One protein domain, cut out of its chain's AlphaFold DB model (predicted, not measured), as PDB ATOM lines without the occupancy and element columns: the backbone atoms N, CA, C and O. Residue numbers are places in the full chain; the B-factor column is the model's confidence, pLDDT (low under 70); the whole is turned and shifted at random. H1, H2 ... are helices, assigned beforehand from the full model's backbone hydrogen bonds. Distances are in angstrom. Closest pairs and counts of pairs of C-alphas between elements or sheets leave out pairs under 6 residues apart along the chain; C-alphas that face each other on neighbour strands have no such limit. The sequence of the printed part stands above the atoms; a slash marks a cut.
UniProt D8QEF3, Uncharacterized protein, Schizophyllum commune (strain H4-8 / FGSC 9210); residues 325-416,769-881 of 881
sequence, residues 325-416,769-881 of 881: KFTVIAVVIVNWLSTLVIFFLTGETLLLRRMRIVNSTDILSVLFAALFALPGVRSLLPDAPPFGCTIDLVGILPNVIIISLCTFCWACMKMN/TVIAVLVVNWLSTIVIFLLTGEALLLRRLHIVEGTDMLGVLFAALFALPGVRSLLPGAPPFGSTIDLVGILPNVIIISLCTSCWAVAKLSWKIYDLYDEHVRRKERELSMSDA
ATOM      1  N   LYS A 325     -60.634  34.315  20.003       93.56
ATOM      2  CA  LYS A 325     -59.618  33.273  19.771       93.56
ATOM      3  C   LYS A 325     -58.450  33.795  18.934       93.56
ATOM      4  O   LYS A 325     -57.296  33.655  19.328       93.56
ATOM      5  N   PHE A 326     -58.747  34.443  17.809       90.62
ATOM      6  CA  PHE A 326     -57.737  35.025  16.927       90.62
ATOM      7  C   PHE A 326     -56.904  36.105  17.628       90.62
ATOM      8  O   PHE A 326     -55.679  36.057  17.574       90.62
ATOM      9  N   THR A 327     -57.563  37.047  18.308       88.62
ATOM     10  CA  THR A 327     -56.932  38.137  19.072       88.62
ATOM     11  C   THR A 327     -55.914  37.596  20.065       88.62
ATOM     12  O   THR A 327     -54.756  38.008  20.088       88.62
ATOM     13  N   VAL A 328     -56.351  36.623  20.850       92.12
ATOM     14  CA  VAL A 328     -55.573  36.015  21.917       92.12
ATOM     15  C   VAL A 328     -54.364  35.245  21.350       92.12
ATOM     16  O   VAL A 328     -53.244  35.413  21.834       92.12
ATOM     17  N   ILE A 329     -54.541  34.486  20.260       92.06
ATOM     18  CA  ILE A 329     -53.436  33.810  19.552       92.06
ATOM     19  C   ILE A 329     -52.450  34.826  18.958       92.06
ATOM     20  O   ILE A 329     -51.237  34.655  19.089       92.06
ATOM     21  N   ALA A 330     -52.946  35.887  18.318       88.44
ATOM     22  CA  ALA A 330     -52.110  36.923  17.717       88.44
ATOM     23  C   ALA A 330     -51.237  37.613  18.773       88.44
ATOM     24  O   ALA A 330     -50.037  37.781  18.559       88.44
ATOM     25  N   VAL A 331     -51.810  37.933  19.937       88.62
ATOM     26  CA  VAL A 331     -51.074  38.471  21.088       88.62
ATOM     27  C   VAL A 331     -49.974  37.513  21.543       88.62
ATOM     28  O   VAL A 331     -48.834  37.938  21.710       88.62
ATOM     29  N   VAL A 332     -50.267  36.218  21.689       91.06
ATOM     30  CA  VAL A 332     -49.248  35.228  22.079       91.06
ATOM     31  C   VAL A 332     -48.113  35.149  21.064       91.06
ATOM     32  O   VAL A 332     -46.948  35.134  21.460       91.06
ATOM     33  N   ILE A 333     -48.425  35.138  19.766       89.06
ATOM     34  CA  ILE A 333     -47.413  35.122  18.701       89.06
ATOM     35  C   ILE A 333     -46.529  36.369  18.790       89.06
ATOM     36  O   ILE A 333     -45.305  36.262  18.750       89.06
ATOM     37  N   VAL A 334     -47.135  37.545  18.943       85.62
ATOM     38  CA  VAL A 334     -46.418  38.822  19.055       85.62
ATOM     39  C   VAL A 334     -45.526  38.859  20.299       85.62
ATOM     40  O   VAL A 334     -44.369  39.286  20.218       85.62
ATOM     41  N   ASN A 335     -46.022  38.349  21.425       88.94
ATOM     42  CA  ASN A 335     -45.262  38.233  22.666       88.94
ATOM     43  C   ASN A 335     -44.044  37.321  22.479       88.94
ATOM     44  O   ASN A 335     -42.926  37.723  22.797       88.94
ATOM     45  N   TRP A 336     -44.228  36.138  21.887       92.75
ATOM     46  CA  TRP A 336     -43.127  35.215  21.602       92.75
ATOM     47  C   TRP A 336     -42.107  35.789  20.621       92.75
ATOM     48  O   TRP A 336     -40.909  35.686  20.868       92.75
ATOM     49  N   LEU A 337     -42.548  36.436  19.538       86.75
ATOM     50  CA  LEU A 337     -41.640  37.092  18.592       86.75
ATOM     51  C   LEU A 337     -40.807  38.178  19.281       86.75
ATOM     52  O   LEU A 337     -39.595  38.248  19.074       86.75
ATOM     53  N   SER A 338     -41.431  38.982  20.145       84.56
ATOM     54  CA  SER A 338     -40.744  40.023  20.916       84.56
ATOM     55  C   SER A 338     -39.719  39.430  21.888       84.56
ATOM     56  O   SER A 338     -38.564  39.865  21.903       84.56
ATOM     57  N   THR A 339     -40.106  38.398  22.644       89.25
ATOM     58  CA  THR A 339     -39.215  37.684  23.571       89.25
ATOM     59  C   THR A 339     -38.045  37.038  22.848       89.25
ATOM     60  O   THR A 339     -36.909  37.180  23.294       89.25
ATOM     61  N   LEU A 340     -38.290  36.349  21.729       88.75
ATOM     62  CA  LEU A 340     -37.235  35.691  20.961       88.75
ATOM     63  C   LEU A 340     -36.234  36.712  20.429       88.75
ATOM     64  O   LEU A 340     -35.033  36.495  20.556       88.75
ATOM     65  N   VAL A 341     -36.699  37.850  19.904       83.62
ATOM     66  CA  VAL A 341     -35.804  38.933  19.474       83.62
ATOM     67  C   VAL A 341     -34.954  39.423  20.645       83.62
ATOM     68  O   VAL A 341     -33.735  39.470  20.520       83.62
ATOM     69  N   ILE A 342     -35.555  39.715  21.801       86.44
ATOM     70  CA  ILE A 342     -34.824  40.122  23.012       86.44
ATOM     71  C   ILE A 342     -33.790  39.070  23.437       86.44
ATOM     72  O   ILE A 342     -32.646  39.409  23.760       86.44
ATOM     73  N   PHE A 343     -34.178  37.799  23.414       89.31
ATOM     74  CA  PHE A 343     -33.313  36.687  23.766       89.31
ATOM     75  C   PHE A 343     -32.125  36.577  22.807       89.31
ATOM     76  O   PHE A 343     -30.988  36.499  23.266       89.31
ATOM     77  N   PHE A 344     -32.352  36.661  21.491       85.50
ATOM     78  CA  PHE A 344     -31.279  36.659  20.492       85.50
ATOM     79  C   PHE A 344     -30.340  37.857  20.652       85.50
ATOM     80  O   PHE A 344     -29.124  37.677  20.624       85.50
ATOM     81  N   LEU A 345     -30.880  39.059  20.887       82.19
ATOM     82  CA  LEU A 345     -30.075  40.257  21.152       82.19
ATOM     83  C   LEU A 345     -29.179  40.055  22.380       82.19
ATOM     84  O   LEU A 345     -27.986  40.351  22.341       82.19
ATOM     85  N   THR A 346     -29.742  39.510  23.457       85.50
ATOM     86  CA  THR A 346     -29.005  39.258  24.699       85.50
ATOM     87  C   THR A 346     -27.955  38.163  24.501       85.50
ATOM     88  O   THR A 346     -26.793  38.344  24.868       85.50
ATOM     89  N   GLY A 347     -28.324  37.061  23.846       85.56
ATOM     90  CA  GLY A 347     -27.443  35.938  23.539       85.56
ATOM     91  C   GLY A 347     -26.247  36.339  22.682       85.56
ATOM     92  O   GLY A 347     -25.113  36.025  23.043       85.56
ATOM     93  N   GLU A 348     -26.456  37.101  21.604       82.06
ATOM     94  CA  GLU A 348     -25.344  37.602  20.787       82.06
ATOM     95  C   GLU A 348     -24.404  38.508  21.587       82.06
ATOM     96  O   GLU A 348     -23.182  38.389  21.471       82.06
ATOM     97  N   THR A 349     -24.942  39.397  22.426       79.94
ATOM     98  CA  THR A 349     -24.097  40.295  23.229       79.94
ATOM     99  C   THR A 349     -23.266  39.554  24.274       79.94
ATOM    100  O   THR A 349     -22.088  39.888  24.451       79.94
ATOM    101  N   LEU A 350     -23.839  38.520  24.901       83.31
ATOM    102  CA  LEU A 350     -23.156  37.646  25.856       83.31
ATOM    103  C   LEU A 350     -22.081  36.794  25.172       83.31
ATOM    104  O   LEU A 350     -20.917  36.829  25.573       83.31
ATOM    105  N   LEU A 351     -22.455  36.049  24.126       83.12
ATOM    106  CA  LEU A 351     -21.573  35.076  23.472       83.12
ATOM    107  C   LEU A 351     -20.409  35.748  22.748       83.12
ATOM    108  O   LEU A 351     -19.275  35.282  22.833       83.12
ATOM    109  N   LEU A 352     -20.659  36.874  22.078       79.12
ATOM    110  CA  LEU A 352     -19.617  37.588  21.342       79.12
ATOM    111  C   LEU A 352     -18.766  38.500  22.246       79.12
ATOM    112  O   LEU A 352     -17.887  39.193  21.734       79.12
ATOM    113  N   ARG A 353     -19.023  38.528  23.570       72.19
ATOM    114  CA  ARG A 353     -18.353  39.388  24.571       72.19
ATOM    115  C   ARG A 353     -18.210  40.849  24.123       72.19
ATOM    116  O   ARG A 353     -17.206  41.512  24.392       72.19
ATOM    117  N   ARG A 354     -19.213  41.389  23.429       68.62
ATOM    118  CA  ARG A 354     -19.146  42.739  22.845       68.62
ATOM    119  C   ARG A 354     -19.503  43.814  23.875       68.62
ATOM    120  O   ARG A 354     -20.483  44.536  23.711       68.62
ATOM    121  N   MET A 355     -18.676  43.963  24.912       67.12
ATOM    122  CA  MET A 355     -18.878  44.920  26.021       67.12
ATOM    123  C   MET A 355     -19.068  46.372  25.549       67.12
ATOM    124  O   MET A 355     -19.805  47.137  26.162       67.12
ATOM    125  N   ARG A 356     -18.485  46.748  24.401       66.56
ATOM    126  CA  ARG A 356     -18.651  48.087  23.810       66.56
ATOM    127  C   ARG A 356     -20.105  48.386  23.401       66.56
ATOM    128  O   ARG A 356     -20.531  49.535  23.469       66.56
ATOM    129  N   ILE A 357     -20.893  47.368  23.037       66.00
ATOM    130  CA  ILE A 357     -22.316  47.538  22.699       66.00
ATOM    131  C   ILE A 357     -23.126  47.904  23.948       66.00
ATOM    132  O   ILE A 357     -24.005  48.759  23.858       66.00
ATOM    133  N   VAL A 358     -22.797  47.313  25.099       68.44
ATOM    134  CA  VAL A 358     -23.540  47.463  26.361       68.44
ATOM    135  C   VAL A 358     -23.515  48.903  26.877       68.44
ATOM    136  O   VAL A 358     -24.542  49.403  27.331       68.44
ATOM    137  N   ASN A 359     -22.383  49.599  26.745       70.38
ATOM    138  CA  ASN A 359     -22.225  50.953  27.290       70.38
ATOM    139  C   ASN A 359     -22.915  52.050  26.466       70.38
ATOM    140  O   ASN A 359     -23.188  53.117  27.002       70.38
ATOM    141  N   SER A 360     -23.203  51.810  25.183       67.81
ATOM    142  CA  SER A 360     -23.726  52.841  24.270       67.81
ATOM    143  C   SER A 360     -25.250  52.804  24.090       67.81
ATOM    144  O   SER A 360     -25.801  53.687  23.437       67.81
ATOM    145  N   THR A 361     -25.939  51.774  24.585       67.06
ATOM    146  CA  THR A 361     -27.372  51.597  24.310       67.06
ATOM    147  C   THR A 361     -28.200  51.387  25.562       67.06
ATOM    148  O   THR A 361     -27.908  50.501  26.363       67.06
ATOM    149  N   ASP A 362     -29.327  52.093  25.628       73.00
ATOM    150  CA  ASP A 362     -30.359  51.948  26.658       73.00
ATOM    151  C   ASP A 362     -31.223  50.689  26.478       73.00
ATOM    152  O   ASP A 362     -32.425  50.691  26.724       73.00
ATOM    153  N   ILE A 363     -30.613  49.568  26.082       77.44
ATOM    154  CA  ILE A 363     -31.294  48.266  25.968       77.44
ATOM    155  C   ILE A 363     -31.851  47.816  27.324       77.44
ATOM    156  O   ILE A 363     -32.879  47.157  27.379       77.44
ATOM    157  N   LEU A 364     -31.248  48.239  28.437       80.50
ATOM    158  CA  LEU A 364     -31.811  47.978  29.760       80.50
ATOM    159  C   LEU A 364     -33.229  48.568  29.900       80.50
ATOM    160  O   LEU A 364     -34.128  47.876  30.364       80.50
ATOM    161  N   SER A 365     -33.447  49.810  29.448       80.00
ATOM    162  CA  SER A 365     -34.773  50.456  29.501       80.00
ATOM    163  C   SER A 365     -35.814  49.688  28.684       80.00
ATOM    164  O   SER A 365     -36.966  49.562  29.082       80.00
ATOM    165  N   VAL A 366     -35.369  49.108  27.575       79.25
ATOM    166  CA  VAL A 366     -36.159  48.319  26.633       79.25
ATOM    167  C   VAL A 366     -36.572  46.987  27.245       79.25
ATOM    168  O   VAL A 366     -37.715  46.573  27.098       79.25
ATOM    169  N   LEU A 367     -35.656  46.331  27.956       84.19
ATOM    170  CA  LEU A 367     -35.930  45.086  28.665       84.19
ATOM    171  C   LEU A 367     -36.917  45.308  29.818       84.19
ATOM    172  O   LEU A 367     -37.878  44.554  29.944       84.19
ATOM    173  N   PHE A 368     -36.743  46.389  30.588       83.19
ATOM    174  CA  PHE A 368     -37.714  46.787  31.612       83.19
ATOM    175  C   PHE A 368     -39.080  47.100  31.004       83.19
ATOM    176  O   PHE A 368     -40.097  46.602  31.482       83.19
ATOM    177  N   ALA A 369     -39.110  47.867  29.916       83.50
ATOM    178  CA  ALA A 369     -40.341  48.159  29.204       83.50
ATOM    179  C   ALA A 369     -41.014  46.879  28.678       83.50
ATOM    180  O   ALA A 369     -42.210  46.701  28.860       83.50
ATOM    181  N   ALA A 370     -40.276  45.935  28.096       83.06
ATOM    182  CA  ALA A 370     -40.847  44.663  27.654       83.06
ATOM    183  C   ALA A 370     -41.422  43.838  28.821       83.06
ATOM    184  O   ALA A 370     -42.493  43.244  28.687       83.06
ATOM    185  N   LEU A 371     -40.746  43.845  29.974       86.31
ATOM    186  CA  LEU A 371     -41.150  43.102  31.168       86.31
ATOM    187  C   LEU A 371     -42.493  43.583  31.733       86.31
ATOM    188  O   LEU A 371     -43.305  42.758  32.145       86.31
ATOM    189  N   PHE A 372     -42.763  44.891  31.690       84.12
ATOM    190  CA  PHE A 372     -44.061  45.444  32.092       84.12
ATOM    191  C   PHE A 372     -45.107  45.411  30.962       84.12
ATOM    192  O   PHE A 372     -46.306  45.358  31.241       84.12
ATOM    193  N   ALA A 373     -44.684  45.410  29.693       82.75
ATOM    194  CA  ALA A 373     -45.598  45.454  28.553       82.75
ATOM    195  C   ALA A 373     -46.349  44.135  28.395       82.75
ATOM    196  O   ALA A 373     -47.545  44.148  28.134       82.75
ATOM    197  N   LEU A 374     -45.683  42.997  28.597       84.44
ATOM    198  CA  LEU A 374     -46.298  41.683  28.401       84.44
ATOM    199  C   LEU A 374     -47.510  41.428  29.321       84.44
ATOM    200  O   LEU A 374     -48.566  41.063  28.795       84.44
ATOM    201  N   PRO A 375     -47.438  41.667  30.648       85.19
ATOM    202  CA  PRO A 375     -48.625  41.630  31.503       85.19
ATOM    203  C   PRO A 375     -49.666  42.689  31.121       85.19
ATOM    204  O   PRO A 375     -50.862  42.418  31.178       85.19
ATOM    205  N   GLY A 376     -49.232  43.876  30.683       84.50
ATOM    206  CA  GLY A 376     -50.137  44.924  30.206       84.50
ATOM    207  C   GLY A 376     -50.904  44.539  28.937       84.50
ATOM    208  O   GLY A 376     -52.056  44.911  28.778       84.50
ATOM    209  N   VAL A 377     -50.314  43.746  28.041       83.69
ATOM    210  CA  VAL A 377     -51.026  43.211  26.871       83.69
ATOM    211  C   VAL A 377     -51.989  42.092  27.286       83.69
ATOM    212  O   VAL A 377     -53.042  41.944  26.668       83.69
ATOM    213  N   ARG A 378     -51.698  41.345  28.363       87.69
ATOM    214  CA  ARG A 378     -52.653  40.375  28.932       87.69
ATOM    215  C   ARG A 378     -53.935  41.054  29.401       87.69
ATOM    216  O   ARG A 378     -55.008  40.528  29.137       87.69
ATOM    217  N   SER A 379     -53.851  42.205  30.070       85.75
ATOM    218  CA  SER A 379     -55.053  42.909  30.544       85.75
ATOM    219  C   SER A 379     -55.920  43.469  29.406       85.75
ATOM    220  O   SER A 379     -57.044  43.899  29.642       85.75
ATOM    221  N   LEU A 380     -55.424  43.421  28.166       84.19
ATOM    222  CA  LEU A 380     -56.175  43.720  26.949       84.19
ATOM    223  C   LEU A 380     -56.822  42.487  26.330       84.19
ATOM    224  O   LEU A 380     -57.400  42.582  25.254       84.19
ATOM    225  N   LEU A 381     -56.695  41.311  26.937       89.50
ATOM    226  CA  LEU A 381     -57.386  40.139  26.437       89.50
ATOM    227  C   LEU A 381     -58.861  40.213  26.869       89.50
ATOM    228  O   LEU A 381     -59.146  40.425  28.049       89.50
ATOM    229  N   PRO A 382     -59.805  40.086  25.920       86.19
ATOM    230  CA  PRO A 382     -61.229  40.236  26.190       86.19
ATOM    231  C   PRO A 382     -61.710  39.178  27.178       86.19
ATOM    232  O   PRO A 382     -61.616  37.984  26.883       86.19
ATOM    233  N   ASP A 383     -62.229  39.631  28.324       88.50
ATOM    234  CA  ASP A 383     -62.776  38.773  29.382       88.50
ATOM    235  C   ASP A 383     -61.804  37.651  29.797       88.50
ATOM    236  O   ASP A 383     -62.156  36.474  29.899       88.50
ATOM    237  N   ALA A 384     -60.523  38.011  29.930       90.12
ATOM    238  CA  ALA A 384     -59.508  37.077  30.382       90.12
ATOM    239  C   ALA A 384     -59.746  36.715  31.858       90.12
ATOM    240  O   ALA A 384     -59.860  37.620  32.686       90.12
ATOM    241  N   PRO A 385     -59.761  35.416  32.202       91.00
ATOM    242  CA  PRO A 385     -59.955  34.976  33.579       91.00
ATOM    243  C   PRO A 385     -58.792  35.429  34.482       91.00
ATOM    244  O   PRO A 385     -57.747  35.885  33.983       91.00
ATOM    245  N   PRO A 386     -58.910  35.249  35.811       90.06
ATOM    246  CA  PRO A 386     -57.782  35.394  36.722       90.06
ATOM    247  C   PRO A 386     -56.535  34.639  36.228       90.06
ATOM    248  O   PRO A 386     -56.619  33.656  35.485       90.06
ATOM    249  N   PHE A 387     -55.351  35.132  36.600       89.81
ATOM    250  CA  PHE A 387     -54.077  34.570  36.140       89.81
ATOM    251  C   PHE A 387     -53.972  33.071  36.467       89.81
ATOM    252  O   PHE A 387     -54.247  32.661  37.592       89.81
ATOM    253  N   GLY A 388     -53.539  32.263  35.496       87.56
ATOM    254  CA  GLY A 388     -53.416  30.805  35.650       87.56
ATOM    255  C   GLY A 388     -54.095  29.980  34.557       87.56
ATOM    256  O   GLY A 388     -54.038  28.752  34.584       87.56
ATOM    257  N   CYS A 389     -54.707  30.628  33.566       92.12
ATOM    258  CA  CYS A 389     -55.209  29.942  32.377       92.12
ATOM    259  C   CYS A 389     -54.057  29.389  31.511       92.12
ATOM    260  O   CYS A 389     -52.913  29.841  31.604       92.12
ATOM    261  N   THR A 390     -54.328  28.404  30.648       90.38
ATOM    262  CA  THR A 390     -53.290  27.721  29.851       90.38
ATOM    263  C   THR A 390     -52.464  28.703  29.022       90.38
ATOM    264  O   THR A 390     -51.257  28.518  28.853       90.38
ATOM    265  N   ILE A 391     -53.074  29.793  28.555       91.69
ATOM    266  CA  ILE A 391     -52.348  30.802  27.797       91.69
ATOM    267  C   ILE A 391     -51.375  31.632  28.634       91.69
ATOM    268  O   ILE A 391     -50.368  32.087  28.099       91.69
ATOM    269  N   ASP A 392     -51.604  31.786  29.940       93.12
ATOM    270  CA  ASP A 392     -50.594  32.373  30.825       93.12
ATOM    271  C   ASP A 392     -49.367  31.488  30.895       93.12
ATOM    272  O   ASP A 392     -48.245  31.962  30.717       93.12
ATOM    273  N   LEU A 393     -49.598  30.194  31.106       91.88
ATOM    274  CA  LEU A 393     -48.546  29.202  31.286       91.88
ATOM    275  C   LEU A 393     -47.707  29.011  30.021       91.88
ATOM    276  O   LEU A 393     -46.505  28.790  30.118       91.88
ATOM    277  N   VAL A 394     -48.320  29.120  28.841       91.44
ATOM    278  CA  VAL A 394     -47.633  28.924  27.553       91.44
ATOM    279  C   VAL A 394     -47.159  30.242  26.935       91.44
ATOM    280  O   VAL A 394     -46.129  30.279  26.268       91.44
ATOM    281  N   GLY A 395     -47.905  31.329  27.112       87.31
ATOM    282  CA  GLY A 395     -47.744  32.559  26.335       87.31
ATOM    283  C   GLY A 395     -47.208  33.761  27.103       87.31
ATOM    284  O   GLY A 395     -46.709  34.688  26.470       87.31
ATOM    285  N   ILE A 396     -47.297  33.794  28.435       91.31
ATOM    286  CA  ILE A 396     -46.926  34.987  29.217       91.31
ATOM    287  C   ILE A 396     -45.833  34.658  30.226       91.31
ATOM    288  O   ILE A 396     -44.773  35.280  30.189       91.31
ATOM    289  N   LEU A 397     -46.040  33.652  31.075       93.25
ATOM    290  CA  LEU A 397     -45.101  33.280  32.130       93.25
ATOM    291  C   LEU A 397     -43.703  32.922  31.582       93.25
ATOM    292  O   LEU A 397     -42.731  33.508  32.066       93.25
ATOM    293  N   PRO A 398     -43.547  32.073  30.540       94.62
ATOM    294  CA  PRO A 398     -42.224  31.776  29.985       94.62
ATOM    295  C   PRO A 398     -41.560  33.022  29.397       94.62
ATOM    296  O   PRO A 398     -40.363  33.233  29.577       94.62
ATOM    297  N   ASN A 399     -42.345  33.884  28.748       93.25
ATOM    298  CA  ASN A 399     -41.858  35.118  28.143       93.25
ATOM    299  C   ASN A 399     -41.328  36.101  29.198       93.25
ATOM    300  O   ASN A 399     -40.219  36.618  29.056       93.25
ATOM    301  N   VAL A 400     -42.066  36.293  30.295       92.69
ATOM    302  CA  VAL A 400     -41.639  37.132  31.427       92.69
ATOM    303  C   VAL A 400     -40.378  36.567  32.085       92.69
ATOM    304  O   VAL A 400     -39.447  37.327  32.349       92.69
ATOM    305  N   ILE A 401     -40.295  35.247  32.291       92.94
ATOM    306  CA  ILE A 401     -39.099  34.598  32.855       92.94
ATOM    307  C   ILE A 401     -37.882  34.817  31.947       92.94
ATOM    308  O   ILE A 401     -36.836  35.260  32.424       92.94
ATOM    309  N   ILE A 402     -38.012  34.560  30.642       92.56
ATOM    310  CA  ILE A 402     -36.917  34.730  29.675       92.56
ATOM    311  C   ILE A 402     -36.445  36.184  29.648       92.56
ATOM    312  O   ILE A 402     -35.240  36.436  29.720       92.56
ATOM    313  N   ILE A 403     -37.366  37.150  29.586       91.56
ATOM    314  CA  ILE A 403     -37.012  38.574  29.565       91.56
ATOM    315  C   ILE A 403     -36.392  39.001  30.891       91.56
ATOM    316  O   ILE A 403     -35.399  39.724  30.871       91.56
ATOM    317  N   SER A 404     -36.899  38.533  32.032       92.38
ATOM    318  CA  SER A 404     -36.302  38.813  33.344       92.38
ATOM    319  C   SER A 404     -34.863  38.299  33.427       92.38
ATOM    320  O   SER A 404     -33.969  39.033  33.847       92.38
ATOM    321  N   LEU A 405     -34.604  37.073  32.956       90.88
ATOM    322  CA  LEU A 405     -33.250  36.517  32.884       90.88
ATOM    323  C   LEU A 405     -32.357  37.331  31.941       90.88
ATOM    324  O   LEU A 405     -31.222  37.647  32.294       90.88
ATOM    325  N   CYS A 406     -32.872  37.736  30.777       91.75
ATOM    326  CA  CYS A 406     -32.139  38.602  29.852       91.75
ATOM    327  C   CYS A 406     -31.806  39.963  30.483       91.75
ATOM    328  O   CYS A 406     -30.677  40.440  30.368       91.75
ATOM    329  N   THR A 407     -32.763  40.557  31.201       89.31
ATOM    330  CA  THR A 407     -32.610  41.823  31.936       89.31
ATOM    331  C   THR A 407     -31.531  41.708  33.001       89.31
ATOM    332  O   THR A 407     -30.639  42.554  33.069       89.31
ATOM    333  N   PHE A 408     -31.568  40.633  33.791       90.19
ATOM    334  CA  PHE A 408     -30.576  40.362  34.824       90.19
ATOM    335  C   PHE A 408     -29.175  40.176  34.232       90.19
ATOM    336  O   PHE A 408     -28.232  40.841  34.662       90.19
ATOM    337  N   CYS A 409     -29.036  39.342  33.197       88.38
ATOM    338  CA  CYS A 409     -27.767  39.148  32.495       88.38
ATOM    339  C   CYS A 409     -27.208  40.474  31.965       88.38
ATOM    340  O   CYS A 409     -26.025  40.765  32.149       88.38
ATOM    341  N   TRP A 410     -28.061  41.307  31.365       87.38
ATOM    342  CA  TRP A 410     -27.665  42.615  30.854       87.38
ATOM    343  C   TRP A 410     -27.211  43.567  31.966       87.38
ATOM    344  O   TRP A 410     -26.188  44.242  31.830       87.38
ATOM    345  N   ALA A 411     -27.944  43.614  33.082       86.50
ATOM    346  CA  ALA A 411     -27.592  44.429  34.241       86.50
ATOM    347  C   ALA A 411     -26.229  44.018  34.822       86.50
ATOM    348  O   ALA A 411     -25.364  44.873  35.025       86.50
ATOM    349  N   CYS A 412     -25.997  42.714  34.994       87.25
ATOM    350  CA  CYS A 412     -24.718  42.169  35.447       87.25
ATOM    351  C   CYS A 412     -23.565  42.530  34.501       87.25
ATOM    352  O   CYS A 412     -22.505  42.956  34.962       87.25
ATOM    353  N   MET A 413     -23.766  42.431  33.181       84.69
ATOM    354  CA  MET A 413     -22.762  42.857  32.196       84.69
ATOM    355  C   MET A 413     -22.444  44.349  32.302       84.69
ATOM    356  O   MET A 413     -21.273  44.725  32.243       84.69
ATOM    357  N   LYS A 414     -23.467  45.196  32.464       83.75
ATOM    358  CA  LYS A 414     -23.288  46.649  32.583       83.75
ATOM    359  C   LYS A 414     -22.512  47.011  33.850       83.75
ATOM    360  O   LYS A 414     -21.567  47.792  33.763       83.75
ATOM    361  N   MET A 415     -22.840  46.394  34.988       84.12
ATOM    362  CA  MET A 415     -22.092  46.584  36.238       84.12
ATOM    363  C   MET A 415     -20.638  46.119  36.097       84.12
ATOM    364  O   MET A 415     -19.717  46.868  36.412       84.12
ATOM    365  N   ASN A 416     -20.407  44.924  35.543       85.19
ATOM    366  CA  ASN A 416     -19.051  44.394  35.370       85.19
ATOM    367  C   ASN A 416     -18.217  45.221  34.366       85.19
ATOM    368  O   ASN A 416     -17.007  45.380  34.517       85.19
ATOM    369  N   THR A 769     -64.536  61.933  21.456       90.81
ATOM    370  CA  THR A 769     -63.292  61.647  22.197       90.81
ATOM    371  C   THR A 769     -62.712  60.297  21.799       90.81
ATOM    372  O   THR A 769     -61.526  60.183  21.494       90.81
ATOM    373  N   VAL A 770     -63.572  59.286  21.728       93.38
ATOM    374  CA  VAL A 770     -63.210  57.920  21.358       93.38
ATOM    375  C   VAL A 770     -62.676  57.853  19.916       93.38
ATOM    376  O   VAL A 770     -61.620  57.266  19.671       93.38
ATOM    377  N   ILE A 771     -63.334  58.520  18.960       91.62
ATOM    378  CA  ILE A 771     -62.865  58.600  17.564       91.62
ATOM    379  C   ILE A 771     -61.584  59.437  17.433       91.62
ATOM    380  O   ILE A 771     -60.696  59.076  16.663       91.62
ATOM    381  N   ALA A 772     -61.440  60.523  18.191       89.44
ATOM    382  CA  ALA A 772     -60.236  61.348  18.186       89.44
ATOM    383  C   ALA A 772     -59.018  60.551  18.678       89.44
ATOM    384  O   ALA A 772     -57.981  60.545  18.012       89.44
ATOM    385  N   VAL A 773     -59.167  59.811  19.781       91.00
ATOM    386  CA  VAL A 773     -58.145  58.883  20.288       91.00
ATOM    387  C   VAL A 773     -57.801  57.831  19.237       91.00
ATOM    388  O   VAL A 773     -56.625  57.607  18.956       91.00
ATOM    389  N   LEU A 774     -58.805  57.228  18.597       91.62
ATOM    390  CA  LEU A 774     -58.594  56.255  17.525       91.62
ATOM    391  C   LEU A 774     -57.758  56.834  16.373       91.62
ATOM    392  O   LEU A 774     -56.808  56.194  15.919       91.62
ATOM    393  N   VAL A 775     -58.080  58.049  15.919       88.12
ATOM    394  CA  VAL A 775     -57.350  58.742  14.846       88.12
ATOM    395  C   VAL A 775     -55.915  59.052  15.267       88.12
ATOM    396  O   VAL A 775     -54.991  58.779  14.502       88.12
ATOM    397  N   VAL A 776     -55.700  59.574  16.478       89.12
ATOM    398  CA  VAL A 776     -54.354  59.866  17.006       89.12
ATOM    399  C   VAL A 776     -53.517  58.591  17.110       89.12
ATOM    400  O   VAL A 776     -52.345  58.592  16.719       89.12
ATOM    401  N   ASN A 777     -54.121  57.494  17.566       90.94
ATOM    402  CA  ASN A 777     -53.464  56.196  17.666       90.94
ATOM    403  C   ASN A 777     -53.025  55.700  16.283       90.94
ATOM    404  O   ASN A 777     -51.854  55.377  16.092       90.94
ATOM    405  N   TRP A 778     -53.917  55.739  15.289       91.56
ATOM    406  CA  TRP A 778     -53.582  55.359  13.913       91.56
ATOM    407  C   TRP A 778     -52.523  56.261  13.280       91.56
ATOM    408  O   TRP A 778     -51.595  55.756  12.649       91.56
ATOM    409  N   LEU A 779     -52.612  57.580  13.462       88.00
ATOM    410  CA  LEU A 779     -51.598  58.513  12.962       88.00
ATOM    411  C   LEU A 779     -50.224  58.219  13.576       88.00
ATOM    412  O   LEU A 779     -49.228  58.180  12.852       88.00
ATOM    413  N   SER A 780     -50.175  57.949  14.881       90.19
ATOM    414  CA  SER A 780     -48.940  57.588  15.586       90.19
ATOM    415  C   SER A 780     -48.356  56.280  15.050       90.19
ATOM    416  O   SER A 780     -47.171  56.231  14.712       90.19
ATOM    417  N   THR A 781     -49.189  55.251  14.871       90.88
ATOM    418  CA  THR A 781     -48.785  53.968  14.276       90.88
ATOM    419  C   THR A 781     -48.268  54.131  12.851       90.88
ATOM    420  O   THR A 781     -47.229  53.568  12.513       90.88
ATOM    421  N   ILE A 782     -48.946  54.921  12.012       87.25
ATOM    422  CA  ILE A 782     -48.523  55.173  10.627       87.25
ATOM    423  C   ILE A 782     -47.163  55.873  10.610       87.25
ATOM    424  O   ILE A 782     -46.280  55.467   9.855       87.25
ATOM    425  N   VAL A 783     -46.953  56.888  11.452       88.06
ATOM    426  CA  VAL A 783     -45.658  57.578  11.553       88.06
ATOM    427  C   VAL A 783     -44.562  56.613  12.003       88.06
ATOM    428  O   VAL A 783     -43.512  56.552  11.364       88.06
ATOM    429  N   ILE A 784     -44.816  55.814  13.043       90.75
ATOM    430  CA  ILE A 784     -43.897  54.773  13.522       90.75
ATOM    431  C   ILE A 784     -43.545  53.789  12.399       90.75
ATOM    432  O   ILE A 784     -42.367  53.512  12.160       90.75
ATOM    433  N   PHE A 785     -44.549  53.298  11.677       88.88
ATOM    434  CA  PHE A 785     -44.370  52.360  10.576       88.88
ATOM    435  C   PHE A 785     -43.541  52.971   9.439       88.88
ATOM    436  O   PHE A 785     -42.598  52.345   8.957       88.88
ATOM    437  N   LEU A 786     -43.831  54.214   9.045       85.94
ATOM    438  CA  LEU A 786     -43.089  54.922   7.998       85.94
ATOM    439  C   LEU A 786     -41.636  55.195   8.403       85.94
ATOM    440  O   LEU A 786     -40.736  54.991   7.588       85.94
ATOM    441  N   LEU A 787     -41.396  55.616   9.648       86.81
ATOM    442  CA  LEU A 787     -40.045  55.818  10.182       86.81
ATOM    443  C   LEU A 787     -39.260  54.505  10.198       86.81
ATOM    444  O   LEU A 787     -38.100  54.469   9.786       86.81
ATOM    445  N   THR A 788     -39.917  53.419  10.605       87.56
ATOM    446  CA  THR A 788     -39.335  52.075  10.615       87.56
ATOM    447  C   THR A 788     -39.007  51.615   9.195       87.56
ATOM    448  O   THR A 788     -37.879  51.209   8.917       87.56
ATOM    449  N   GLY A 789     -39.935  51.775   8.251       84.25
ATOM    450  CA  GLY A 789     -39.717  51.475   6.837       84.25
ATOM    451  C   GLY A 789     -38.573  52.286   6.218       84.25
ATOM    452  O   GLY A 789     -37.730  51.720   5.518       84.25
ATOM    453  N   GLU A 790     -38.488  53.592   6.501       83.25
ATOM    454  CA  GLU A 790     -37.380  54.431   6.026       83.25
ATOM    455  C   GLU A 790     -36.027  53.972   6.587       83.25
ATOM    456  O   GLU A 790     -35.058  53.886   5.828       83.25
ATOM    457  N   ALA A 791     -35.945  53.654   7.881       82.38
ATOM    458  CA  ALA A 791     -34.701  53.200   8.497       82.38
ATOM    459  C   ALA A 791     -34.225  51.863   7.905       82.38
ATOM    460  O   ALA A 791     -33.065  51.747   7.494       82.38
ATOM    461  N   LEU A 792     -35.134  50.888   7.792       82.69
ATOM    462  CA  LEU A 792     -34.833  49.530   7.337       82.69
ATOM    463  C   LEU A 792     -34.521  49.460   5.840       82.69
ATOM    464  O   LEU A 792     -33.489  48.925   5.428       82.69
ATOM    465  N   LEU A 793     -35.403  50.004   5.000       79.06
ATOM    466  CA  LEU A 793     -35.365  49.752   3.555       79.06
ATOM    467  C   LEU A 793     -34.451  50.718   2.805       79.06
ATOM    468  O   LEU A 793     -33.826  50.343   1.805       79.06
ATOM    469  N   LEU A 794     -34.354  51.967   3.271       78.31
ATOM    470  CA  LEU A 794     -33.459  52.953   2.660       78.31
ATOM    471  C   LEU A 794     -32.032  52.852   3.203       78.31
ATOM    472  O   LEU A 794     -31.174  53.605   2.737       78.31
ATOM    473  N   ARG A 795     -31.777  51.934   4.152       76.12
ATOM    474  CA  ARG A 795     -30.499  51.786   4.864       76.12
ATOM    475  C   ARG A 795     -29.982  53.139   5.363       76.12
ATOM    476  O   ARG A 795     -28.798  53.453   5.236       76.12
ATOM    477  N   ARG A 796     -30.875  53.983   5.897       76.88
ATOM    478  CA  ARG A 796     -30.507  55.285   6.479       76.88
ATOM    479  C   ARG A 796     -29.999  55.089   7.899       76.88
ATOM    480  O   ARG A 796     -30.614  55.515   8.870       76.88
ATOM    481  N   LEU A 797     -28.850  54.436   7.977       68.25
ATOM    482  CA  LEU A 797     -28.226  53.992   9.214       68.25
ATOM    483  C   LEU A 797     -27.932  55.147  10.187       68.25
ATOM    484  O   LEU A 797     -28.083  54.971  11.388       68.25
ATOM    485  N   HIS A 798     -27.665  56.357   9.680       73.25
ATOM    486  CA  HIS A 798     -27.453  57.543  10.523       73.25
ATOM    487  C   HIS A 798     -28.655  57.856  11.438       73.25
ATOM    488  O   HIS A 798     -28.479  58.419  12.518       73.25
ATOM    489  N   ILE A 799     -29.889  57.556  11.005       71.25
ATOM    490  CA  ILE A 799     -31.088  57.832  11.812       71.25
ATOM    491  C   ILE A 799     -31.115  56.886  13.019       71.25
ATOM    492  O   ILE A 799     -31.458  57.300  14.123       71.25
ATOM    493  N   VAL A 800     -30.695  55.636  12.811       70.31
ATOM    494  CA  VAL A 800     -30.662  54.577  13.830       70.31
ATOM    495  C   VAL A 800     -29.598  54.847  14.900       70.31
ATOM    496  O   VAL A 800     -29.782  54.468  16.055       70.31
ATOM    497  N   GLU A 801     -28.509  55.513  14.520       73.88
ATOM    498  CA  GLU A 801     -27.387  55.839  15.401       73.88
ATOM    499  C   GLU A 801     -27.741  56.904  16.448       73.88
ATOM    500  O   GLU A 801     -27.433  56.735  17.624       73.88
ATOM    501  N   GLY A 802     -28.416  57.982  16.035       67.81
ATOM    502  CA  GLY A 802     -28.615  59.163  16.883       67.81
ATOM    503  C   GLY A 802     -29.952  59.251  17.622       67.81
ATOM    504  O   GLY A 802     -30.143  60.206  18.368       67.81
ATOM    505  N   THR A 803     -30.899  58.333  17.393       68.94
ATOM    506  CA  THR A 803     -32.243  58.429  17.990       68.94
ATOM    507  C   THR A 803     -32.620  57.215  18.834       68.94
ATOM    508  O   THR A 803     -32.580  56.066  18.380       68.94
ATOM    509  N   ASP A 804     -33.094  57.474  20.054       75.69
ATOM    510  CA  ASP A 804     -33.684  56.473  20.955       75.69
ATOM    511  C   ASP A 804     -35.131  56.138  20.576       75.69
ATOM    512  O   ASP A 804     -36.033  56.048  21.407       75.69
ATOM    513  N   MET A 805     -35.356  55.894  19.282       81.88
ATOM    514  CA  MET A 805     -36.650  55.470  18.742       81.88
ATOM    515  C   MET A 805     -37.167  54.202  19.416       81.88
ATOM    516  O   MET A 805     -38.367  54.040  19.574       81.88
ATOM    517  N   LEU A 806     -36.268  53.321  19.861       80.00
ATOM    518  CA  LEU A 806     -36.642  52.087  20.544       80.00
ATOM    519  C   LEU A 806     -37.411  52.388  21.844       80.00
ATOM    520  O   LEU A 806     -38.454  51.788  22.073       80.00
ATOM    521  N   GLY A 807     -36.982  53.388  22.622       81.50
ATOM    522  CA  GLY A 807     -37.721  53.847  23.803       81.50
ATOM    523  C   GLY A 807     -39.102  54.409  23.450       81.50
ATOM    524  O   GLY A 807     -40.083  54.085  24.114       81.50
ATOM    525  N   VAL A 808     -39.207  55.175  22.358       84.31
ATOM    526  CA  VAL A 808     -40.490  55.716  21.863       84.31
ATOM    527  C   VAL A 808     -41.456  54.599  21.461       84.31
ATOM    528  O   VAL A 808     -42.639  54.673  21.783       84.31
ATOM    529  N   LEU A 809     -40.968  53.553  20.790       87.31
ATOM    530  CA  LEU A 809     -41.792  52.418  20.367       87.31
ATOM    531  C   LEU A 809     -42.354  51.640  21.563       87.31
ATOM    532  O   LEU A 809     -43.537  51.307  21.579       87.31
ATOM    533  N   PHE A 810     -41.541  51.423  22.598       82.56
ATOM    534  CA  PHE A 810     -42.010  50.806  23.839       82.56
ATOM    535  C   PHE A 810     -42.974  51.700  24.615       82.56
ATOM    536  O   PHE A 810     -44.008  51.221  25.072       82.56
ATOM    537  N   ALA A 811     -42.690  53.000  24.718       84.62
ATOM    538  CA  ALA A 811     -43.616  53.946  25.333       84.62
ATOM    539  C   ALA A 811     -44.972  53.949  24.608       84.62
ATOM    540  O   ALA A 811     -46.015  53.950  25.258       84.62
ATOM    541  N   ALA A 812     -44.973  53.867  23.272       87.62
ATOM    542  CA  ALA A 812     -46.193  53.755  22.480       87.62
ATOM    543  C   ALA A 812     -46.959  52.445  22.751       87.62
ATOM    544  O   ALA A 812     -48.186  52.478  22.842       87.62
ATOM    545  N   LEU A 813     -46.262  51.317  22.949       84.69
ATOM    546  CA  LEU A 813     -46.889  50.038  23.321       84.69
ATOM    547  C   LEU A 813     -47.630  50.096  24.664       84.69
ATOM    548  O   LEU A 813     -48.622  49.391  24.814       84.69
ATOM    549  N   PHE A 814     -47.203  50.943  25.606       81.06
ATOM    550  CA  PHE A 814     -47.913  51.173  26.874       81.06
ATOM    551  C   PHE A 814     -49.003  52.228  26.783       81.06
ATOM    552  O   PHE A 814     -50.085  52.068  27.348       81.06
ATOM    553  N   ALA A 815     -48.703  53.322  26.086       84.81
ATOM    554  CA  ALA A 815     -49.599  54.459  26.007       84.81
ATOM    555  C   ALA A 815     -50.908  54.079  25.311       84.81
ATOM    556  O   ALA A 815     -51.968  54.493  25.759       84.81
ATOM    557  N   LEU A 816     -50.865  53.257  24.260       87.06
ATOM    558  CA  LEU A 816     -52.063  52.880  23.506       87.06
ATOM    559  C   LEU A 816     -53.109  52.121  24.353       87.06
ATOM    560  O   LEU A 816     -54.256  52.572  24.409       87.06
ATOM    561  N   PRO A 817     -52.746  51.030  25.054       83.88
ATOM    562  CA  PRO A 817     -53.598  50.386  26.054       83.88
ATOM    563  C   PRO A 817     -54.070  51.332  27.162       83.88
ATOM    564  O   PRO A 817     -55.254  51.348  27.495       83.88
ATOM    565  N   GLY A 818     -53.158  52.144  27.709       86.12
ATOM    566  CA  GLY A 818     -53.465  53.050  28.817       86.12
ATOM    567  C   GLY A 818     -54.448  54.157  28.432       86.12
ATOM    568  O   GLY A 818     -55.349  54.487  29.192       86.12
ATOM    569  N   VAL A 819     -54.350  54.701  27.217       87.88
ATOM    570  CA  VAL A 819     -55.307  55.704  26.727       87.88
ATOM    571  C   VAL A 819     -56.700  55.093  26.570       87.88
ATOM    572  O   VAL A 819     -57.692  55.780  26.800       87.88
ATOM    573  N   ARG A 820     -56.803  53.794  26.256       89.56
ATOM    574  CA  ARG A 820     -58.097  53.105  26.219       89.56
ATOM    575  C   ARG A 820     -58.746  53.006  27.595       89.56
ATOM    576  O   ARG A 820     -59.942  53.253  27.690       89.56
ATOM    577  N   SER A 821     -57.998  52.691  28.651       87.00
ATOM    578  CA  SER A 821     -58.576  52.647  30.005       87.00
ATOM    579  C   SER A 821     -59.027  54.024  30.510       87.00
ATOM    580  O   SER A 821     -59.774  54.100  31.475       87.00
ATOM    581  N   LEU A 822     -58.593  55.105  29.853       88.25
ATOM    582  CA  LEU A 822     -59.032  56.474  30.131       88.25
ATOM    583  C   LEU A 822     -60.260  56.897  29.307       88.25
ATOM    584  O   LEU A 822     -60.738  58.021  29.470       88.25
ATOM    585  N   LEU A 823     -60.766  56.047  28.405       91.62
ATOM    586  CA  LEU A 823     -61.933  56.388  27.598       91.62
ATOM    587  C   LEU A 823     -63.210  56.393  28.462       91.62
ATOM    588  O   LEU A 823     -63.470  55.438  29.196       91.62
ATOM    589  N   PRO A 824     -64.038  57.447  28.358       89.81
ATOM    590  CA  PRO A 824     -65.214  57.611  29.199       89.81
ATOM    591  C   PRO A 824     -66.244  56.499  28.964       89.81
ATOM    592  O   PRO A 824     -66.749  56.318  27.850       89.81
ATOM    593  N   GLY A 825     -66.562  55.759  30.029       89.00
ATOM    594  CA  GLY A 825     -67.553  54.683  30.017       89.00
ATOM    595  C   GLY A 825     -67.203  53.518  29.088       89.00
ATOM    596  O   GLY A 825     -68.120  52.871  28.576       89.00
ATOM    597  N   ALA A 826     -65.913  53.292  28.814       91.94
ATOM    598  CA  ALA A 826     -65.475  52.184  27.980       91.94
ATOM    599  C   ALA A 826     -65.863  50.836  28.617       91.94
ATOM    600  O   ALA A 826     -65.546  50.614  29.785       91.94
ATOM    601  N   PRO A 827     -66.524  49.935  27.869       92.25
ATOM    602  CA  PRO A 827     -66.831  48.598  28.359       92.25
ATOM    603  C   PRO A 827     -65.544  47.764  28.525       92.25
ATOM    604  O   PRO A 827     -64.468  48.164  28.037       92.25
ATOM    605  N   PRO A 828     -65.650  46.573  29.153       89.75
ATOM    606  CA  PRO A 828     -64.586  45.575  29.143       89.75
ATOM    607  C   PRO A 828     -64.013  45.352  27.736       89.75
ATOM    608  O   PRO A 828     -64.676  45.588  26.720       89.75
ATOM    609  N   PHE A 829     -62.754  44.914  27.658       88.06
ATOM    610  CA  PHE A 829     -62.091  44.689  26.370       88.06
ATOM    611  C   PHE A 829     -62.903  43.731  25.492       88.06
ATOM    612  O   PHE A 829     -63.382  42.704  25.969       88.06
ATOM    613  N   GLY A 830     -63.053  44.072  24.208       85.81
ATOM    614  CA  GLY A 830     -63.818  43.276  23.238       85.81
ATOM    615  C   GLY A 830     -64.787  44.089  22.382       85.81
ATOM    616  O   GLY A 830     -65.398  43.552  21.459       85.81
ATOM    617  N   SER A 831     -64.913  45.392  22.645       91.62
ATOM    618  CA  SER A 831     -65.725  46.284  21.819       91.62
ATOM    619  C   SER A 831     -65.143  46.445  20.414       91.62
ATOM    620  O   SER A 831     -63.943  46.259  20.181       91.62
ATOM    621  N   THR A 832     -65.986  46.813  19.449       88.44
ATOM    622  CA  THR A 832     -65.575  46.930  18.042       88.44
ATOM    623  C   THR A 832     -64.399  47.893  17.863       88.44
ATOM    624  O   THR A 832     -63.506  47.628  17.058       88.44
ATOM    625  N   ILE A 833     -64.327  48.980  18.640       91.44
ATOM    626  CA  ILE A 833     -63.192  49.907  18.549       91.44
ATOM    627  C   ILE A 833     -61.863  49.280  18.976       91.44
ATOM    628  O   ILE A 833     -60.811  49.635  18.447       91.44
ATOM    629  N   ASP A 834     -61.889  48.313  19.880       91.44
ATOM    630  CA  ASP A 834     -60.676  47.661  20.367       91.44
ATOM    631  C   ASP A 834     -60.047  46.818  19.274       91.44
ATOM    632  O   ASP A 834     -58.838  46.863  19.038       91.44
ATOM    633  N   LEU A 835     -60.921  46.117  18.557       86.69
ATOM    634  CA  LEU A 835     -60.606  45.236  17.446       86.69
ATOM    635  C   LEU A 835     -60.167  46.024  16.205       86.69
ATOM    636  O   LEU A 835     -59.253  45.613  15.490       86.69
ATOM    637  N   VAL A 836     -60.798  47.172  15.952       87.62
ATOM    638  CA  VAL A 836     -60.500  48.026  14.791       87.62
ATOM    639  C   VAL A 836     -59.331  48.969  15.052       87.62
ATOM    640  O   VAL A 836     -58.621  49.349  14.126       87.62
ATOM    641  N   GLY A 837     -59.133  49.376  16.298       88.00
ATOM    642  CA  GLY A 837     -58.260  50.480  16.655       88.00
ATOM    643  C   GLY A 837     -57.036  50.073  17.430       88.00
ATOM    644  O   GLY A 837     -55.915  50.316  17.003       88.00
ATOM    645  N   ILE A 838     -57.231  49.505  18.609       90.56
ATOM    646  CA  ILE A 838     -56.137  49.363  19.570       90.56
ATOM    647  C   ILE A 838     -55.294  48.145  19.225       90.56
ATOM    648  O   ILE A 838     -54.077  48.256  19.093       90.56
ATOM    649  N   LEU A 839     -55.946  47.008  19.005       88.75
ATOM    650  CA  LEU A 839     -55.286  45.747  18.714       88.75
ATOM    651  C   LEU A 839     -54.373  45.799  17.472       88.75
ATOM    652  O   LEU A 839     -53.191  45.474  17.614       88.75
ATOM    653  N   PRO A 840     -54.822  46.246  16.279       88.62
ATOM    654  CA  PRO A 840     -53.928  46.356  15.124       88.62
ATOM    655  C   PRO A 840     -52.764  47.306  15.370       88.62
ATOM    656  O   PRO A 840     -51.644  47.011  14.962       88.62
ATOM    657  N   ASN A 841     -53.007  48.426  16.054       91.19
ATOM    658  CA  ASN A 841     -51.961  49.395  16.353       91.19
ATOM    659  C   ASN A 841     -50.877  48.781  17.250       91.19
ATOM    660  O   ASN A 841     -49.693  48.892  16.933       91.19
ATOM    661  N   VAL A 842     -51.269  48.063  18.306       89.75
ATOM    662  CA  VAL A 842     -50.333  47.348  19.193       89.75
ATOM    663  C   VAL A 842     -49.539  46.288  18.420       89.75
ATOM    664  O   VAL A 842     -48.316  46.232  18.552       89.75
ATOM    665  N   ILE A 843     -50.193  45.500  17.556       87.69
ATOM    666  CA  ILE A 843     -49.521  44.482  16.729       87.69
ATOM    667  C   ILE A 843     -48.508  45.132  15.776       87.69
ATOM    668  O   ILE A 843     -47.347  44.719  15.734       87.69
ATOM    669  N   ILE A 844     -48.913  46.165  15.030       89.38
ATOM    670  CA  ILE A 844     -48.047  46.849  14.059       89.38
ATOM    671  C   ILE A 844     -46.847  47.482  14.763       89.38
ATOM    672  O   ILE A 844     -45.716  47.324  14.298       89.38
ATOM    673  N   ILE A 845     -47.065  48.176  15.882       90.81
ATOM    674  CA  ILE A 845     -45.977  48.812  16.633       90.81
ATOM    675  C   ILE A 845     -45.043  47.756  17.208       90.81
ATOM    676  O   ILE A 845     -43.829  47.938  17.122       90.81
ATOM    677  N   SER A 846     -45.559  46.641  17.725       87.44
ATOM    678  CA  SER A 846     -44.711  45.558  18.224       87.44
ATOM    679  C   SER A 846     -43.826  44.984  17.113       87.44
ATOM    680  O   SER A 846     -42.605  44.945  17.270       87.44
ATOM    681  N   LEU A 847     -44.392  44.689  15.936       86.25
ATOM    682  CA  LEU A 847     -43.616  44.247  14.770       86.25
ATOM    683  C   LEU A 847     -42.564  45.285  14.353       86.25
ATOM    684  O   LEU A 847     -41.408  44.933  14.113       86.25
ATOM    685  N   CYS A 848     -42.929  46.572  14.318       89.75
ATOM    686  CA  CYS A 848     -41.984  47.650  14.020       89.75
ATOM    687  C   CYS A 848     -40.848  47.709  15.048       89.75
ATOM    688  O   CYS A 848     -39.691  47.896  14.677       89.75
ATOM    689  N   THR A 849     -41.166  47.493  16.324       86.88
ATOM    690  CA  THR A 849     -40.200  47.448  17.431       86.88
ATOM    691  C   THR A 849     -39.214  46.306  17.249       86.88
ATOM    692  O   THR A 849     -38.002  46.531  17.308       86.88
ATOM    693  N   SER A 850     -39.709  45.106  16.946       83.00
ATOM    694  CA  SER A 850     -38.877  43.937  16.657       83.00
ATOM    695  C   SER A 850     -37.953  44.190  15.464       83.00
ATOM    696  O   SER A 850     -36.742  43.981  15.564       83.00
ATOM    697  N   CYS A 851     -38.487  44.701  14.350       85.69
ATOM    698  CA  CYS A 851     -37.680  44.995  13.167       85.69
ATOM    699  C   CYS A 851     -36.633  46.087  13.434       85.69
ATOM    700  O   CYS A 851     -35.488  45.964  12.992       85.69
ATOM    701  N   TRP A 852     -36.995  47.136  14.180       87.69
ATOM    702  CA  TRP A 852     -36.068  48.202  14.562       87.69
ATOM    703  C   TRP A 852     -34.933  47.676  15.445       87.69
ATOM    704  O   TRP A 852     -33.770  48.026  15.234       87.69
ATOM    705  N   ALA A 853     -35.249  46.801  16.401       82.06
ATOM    706  CA  ALA A 853     -34.263  46.195  17.286       82.06
ATOM    707  C   ALA A 853     -33.249  45.337  16.508       82.06
ATOM    708  O   ALA A 853     -32.039  45.510  16.675       82.06
ATOM    709  N   VAL A 854     -33.730  44.499  15.582       81.38
ATOM    710  CA  VAL A 854     -32.876  43.693  14.688       81.38
ATOM    711  C   VAL A 854     -31.992  44.583  13.812       81.38
ATOM    712  O   VAL A 854     -30.800  44.320  13.651       81.38
ATOM    713  N   ALA A 855     -32.531  45.674  13.270       83.50
ATOM    714  CA  ALA A 855     -31.743  46.568  12.433       83.50
ATOM    715  C   ALA A 855     -30.671  47.328  13.204       83.50
ATOM    716  O   ALA A 855     -29.538  47.413  12.726       83.50
ATOM    717  N   LYS A 856     -30.995  47.818  14.405       82.69
ATOM    718  CA  LYS A 856     -30.023  48.472  15.291       82.69
ATOM    719  C   LYS A 856     -28.876  47.523  15.644       82.69
ATOM    720  O   LYS A 856     -27.719  47.941  15.610       82.69
ATOM    721  N   LEU A 857     -29.178  46.247  15.898       76.31
ATOM    722  CA  LEU A 857     -28.163  45.209  16.088       76.31
ATOM    723  C   LEU A 857     -27.310  45.024  14.827       76.31
ATOM    724  O   LEU A 857     -26.088  45.144  14.899       76.31
ATOM    725  N   SER A 858     -27.943  44.789  13.673       80.94
ATOM    726  CA  SER A 858     -27.221  44.550  12.417       80.94
ATOM    727  C   SER A 858     -26.273  45.700  12.082       80.94
ATOM    728  O   SER A 858     -25.125  45.472  11.711       80.94
ATOM    729  N   TRP A 859     -26.715  46.941  12.298       83.19
ATOM    730  CA  TRP A 859     -25.909  48.123  12.052       83.19
ATOM    731  C   TRP A 859     -24.680  48.177  12.955       83.19
ATOM    732  O   TRP A 859     -23.574  48.352  12.453       83.19
ATOM    733  N   LYS A 860     -24.848  47.943  14.264       77.81
ATOM    734  CA  LYS A 860     -23.714  47.885  15.196       77.81
ATOM    735  C   LYS A 860     -22.719  46.782  14.829       77.81
ATOM    736  O   LYS A 860     -21.521  46.950  15.042       77.81
ATOM    737  N   ILE A 861     -23.183  45.655  14.283       79.12
ATOM    738  CA  ILE A 861     -22.290  44.596  13.791       79.12
ATOM    739  C   ILE A 861     -21.448  45.104  12.614       79.12
ATOM    740  O   ILE A 861     -20.239  44.875  12.610       79.12
ATOM    741  N   TYR A 862     -22.064  45.801  11.656       82.62
ATOM    742  CA  TYR A 862     -21.351  46.404  10.526       82.62
ATOM    743  C   TYR A 862     -20.353  47.474  10.967       82.62
ATOM    744  O   TYR A 862     -19.234  47.484  10.467       82.62
ATOM    745  N   ASP A 863     -20.731  48.334  11.911       84.19
ATOM    746  CA  ASP A 863     -19.863  49.403  12.412       84.19
ATOM    747  C   ASP A 863     -18.617  48.842  13.119       84.19
ATOM    748  O   ASP A 863     -17.491  49.218  12.806       84.19
ATOM    749  N   LEU A 864     -18.791  47.825  13.973       82.75
ATOM    750  CA  LEU A 864     -17.667  47.125  14.608       82.75
ATOM    751  C   LEU A 864     -16.760  46.412  13.598       82.75
ATOM    752  O   LEU A 864     -15.544  46.350  13.791       82.75
ATOM    753  N   TYR A 865     -17.346  45.842  12.545       86.06
ATOM    754  CA  TYR A 865     -16.576  45.227  11.471       86.06
ATOM    755  C   TYR A 865     -15.751  46.278  10.719       86.06
ATOM    756  O   TYR A 865     -14.556  46.076  10.514       86.06
ATOM    757  N   ASP A 866     -16.354  47.417  10.380       87.81
ATOM    758  CA  ASP A 866     -15.682  48.511   9.680       87.81
ATOM    759  C   ASP A 866     -14.574  49.146  10.536       87.81
ATOM    760  O   ASP A 866     -13.460  49.350  10.054       87.81
ATOM    761  N   GLU A 867     -14.803  49.358  11.839       89.06
ATOM    762  CA  GLU A 867     -13.751  49.783  12.774       89.06
ATOM    763  C   GLU A 867     -12.572  48.802  12.798       89.06
ATOM    764  O   GLU A 867     -11.413  49.230  12.805       89.06
ATOM    765  N   HIS A 868     -12.847  47.494  12.813       89.31
ATOM    766  CA  HIS A 868     -11.807  46.466  12.818       89.31
ATOM    767  C   HIS A 868     -10.996  46.471  11.517       89.31
ATOM    768  O   HIS A 868      -9.766  46.383  11.567       89.31
ATOM    769  N   VAL A 869     -11.660  46.630  10.369       92.62
ATOM    770  CA  VAL A 869     -11.003  46.763   9.060       92.62
ATOM    771  C   VAL A 869     -10.131  48.018   9.026       92.62
ATOM    772  O   VAL A 869      -8.930  47.907   8.792       92.62
ATOM    773  N   ARG A 870     -10.671  49.189   9.392       93.75
ATOM    774  CA  ARG A 870      -9.902  50.447   9.450       93.75
ATOM    775  C   ARG A 870      -8.745  50.402  10.449       93.75
ATOM    776  O   ARG A 870      -7.793  51.173  10.332       93.75
ATOM    777  N   ARG A 871      -8.835  49.582  11.503       93.50
ATOM    778  CA  ARG A 871      -7.730  49.381  12.454       93.50
ATOM    779  C   ARG A 871      -6.619  48.550  11.824       93.50
ATOM    780  O   ARG A 871      -5.472  48.975  11.881       93.50
ATOM    781  N   LYS A 872      -6.968  47.442  11.165       93.75
ATOM    782  CA  LYS A 872      -6.009  46.612  10.423       93.75
ATOM    783  C   LYS A 872      -5.329  47.375   9.291       93.75
ATOM    784  O   LYS A 872      -4.125  47.249   9.124       93.75
ATOM    785  N   GLU A 873      -6.067  48.203   8.555       93.81
ATOM    786  CA  GLU A 873      -5.483  49.072   7.523       93.81
ATOM    787  C   GLU A 873      -4.481  50.066   8.118       93.81
ATOM    788  O   GLU A 873      -3.402  50.254   7.563       93.81
ATOM    789  N   ARG A 874      -4.793  50.658   9.280       94.81
ATOM    790  CA  ARG A 874      -3.857  51.537   9.997       94.81
ATOM    791  C   ARG A 874      -2.609  50.792  10.468       94.81
ATOM    792  O   ARG A 874      -1.512  51.312  10.305       94.81
ATOM    793  N   GLU A 875      -2.766  49.591  11.015       93.50
ATOM    794  CA  GLU A 875      -1.647  48.738  11.441       93.50
ATOM    795  C   GLU A 875      -0.744  48.349  10.262       93.50
ATOM    796  O   GLU A 875       0.472  48.471  10.369       93.50
ATOM    797  N   LEU A 876      -1.324  47.979   9.115       93.94
ATOM    798  CA  LEU A 876      -0.570  47.687   7.892       93.94
ATOM    799  C   LEU A 876       0.154  48.933   7.362       93.94
ATOM    800  O   LEU A 876       1.345  48.872   7.084       93.94
ATOM    801  N   SER A 877      -0.519  50.090   7.327       94.12
ATOM    802  CA  SER A 877       0.102  51.343   6.872       94.12
ATOM    803  C   SER A 877       1.257  51.829   7.760       94.12
ATOM    804  O   SER A 877       2.132  52.533   7.274       94.12
ATOM    805  N   MET A 878       1.271  51.454   9.047       91.00
ATOM    806  CA  MET A 878       2.384  51.734   9.966       91.00
ATOM    807  C   MET A 878       3.506  50.695   9.885       91.00
ATOM    808  O   MET A 878       4.590  50.963  10.378       91.00
ATOM    809  N   SER A 879       3.255  49.511   9.319       90.38
ATOM    810  CA  SER A 879       4.299  48.508   9.077       90.38
ATOM    811  C   SER A 879       5.072  48.775   7.783       90.38
ATOM    812  O   SER A 879       6.205  48.315   7.661       90.38
ATOM    813  N   ASP A 880       4.449  49.460   6.820       84.81
ATOM    814  CA  ASP A 880       5.062  49.820   5.535       84.81
ATOM    815  C   ASP A 880       5.828  51.159   5.587       84.81
ATOM    816  O   ASP A 880       6.637  51.434   4.698       84.81
ATOM    817  N   ALA A 881       5.555  51.991   6.597       76.88
ATOM    818  CA  ALA A 881       6.234  53.260   6.872       76.88
ATOM    819  C   ALA A 881       7.367  53.065   7.884       76.88
ATOM    820  O   ALA A 881       8.439  53.682   7.679       76.88
TER     821      ALA A 881
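Overview. This is residues 325 to 416 and 769 to 881 of the 881 residues of an uncharacterized protein of Schizophyllum commune (strain H4-8 / FGSC 9210) (UniProt D8QEF3). Six helices, H1, H3, H4, H5, H7 and H8, run nearly side by side in a bundle made of two joined halves, H1 to H4 and H5 to H8; the short H2 and H6 sit at one end of it. From that end the long H8 runs on, and residues 865 to 881 stick out as a free arm. The 205 printed residues, with eight named helices and no named strand, are all helix in class and only just compact, close to loose, with a radius of gyration of the C-alphas of 19.9 A and spans of 77 by 35 by 26 A.

Along the chain. H1, residues 325 to 351, begins at C-alpha 325 (-59.618, 33.273, 19.771) and measures 38.3 A. H2 is residues 355 to 360, H3 363 to 378, H4 390 to 416, 38.5 A. H5, 769 to 793, measures 35.6 A; H6 is 797 to 802, H7 805 to 821. H8, 832 to 879, measures 70.5 A and ends at C-alpha 879 (4.299, 48.508, 9.077).

Arrangement. H1 touches H4, closest C-alphas Val 332 and Gly 395, 5.2 A. With residues 839 to 857 alone, H8 touches H1, closest C-alphas Ser 338 and Ser 850, 6.1 A, a shallow tilt of 16 degrees, the same way. H3 and H4 form a hairpin, as do H7 and H8. H3 touches H7, closest C-alphas Ala 369 and Phe 810, 6.2 A. H2 touches H4 about perpendicular, 83 degrees, closest C-alphas Val 358 and Lys 414, 6.3 A. H8 touches H5 with residues 833 to 855 alone, closest C-alphas Leu 774 and Gly 837, 5.8 A. H6 only just touches H8, with 3 pairs of C-alphas within 8 A, closest Val 800 and Lys 856, 6.3 A. H1 and H5 are apart. Every O i to N i+4 pair is within hydrogen-bond range in H1 and H5; H3 has 11 of 12, H4 20 of 23, H6 1 of 2, H7 12 of 13, H8 41 of 44, and H2 0 of 2 but 2 of 3 O i to N i+3 pairs.

Size, cuts and confidence. C-alphas 825 and 881, the farthest apart, are 77.3 A apart. Residues 417 to 768 are not printed, a gap of 49.3 A between C-alphas 416 and 769. The link H3 to H4 is long. Residues 354 to 358, 360 to 361, 797 and 802 to 803 have pLDDT under 70.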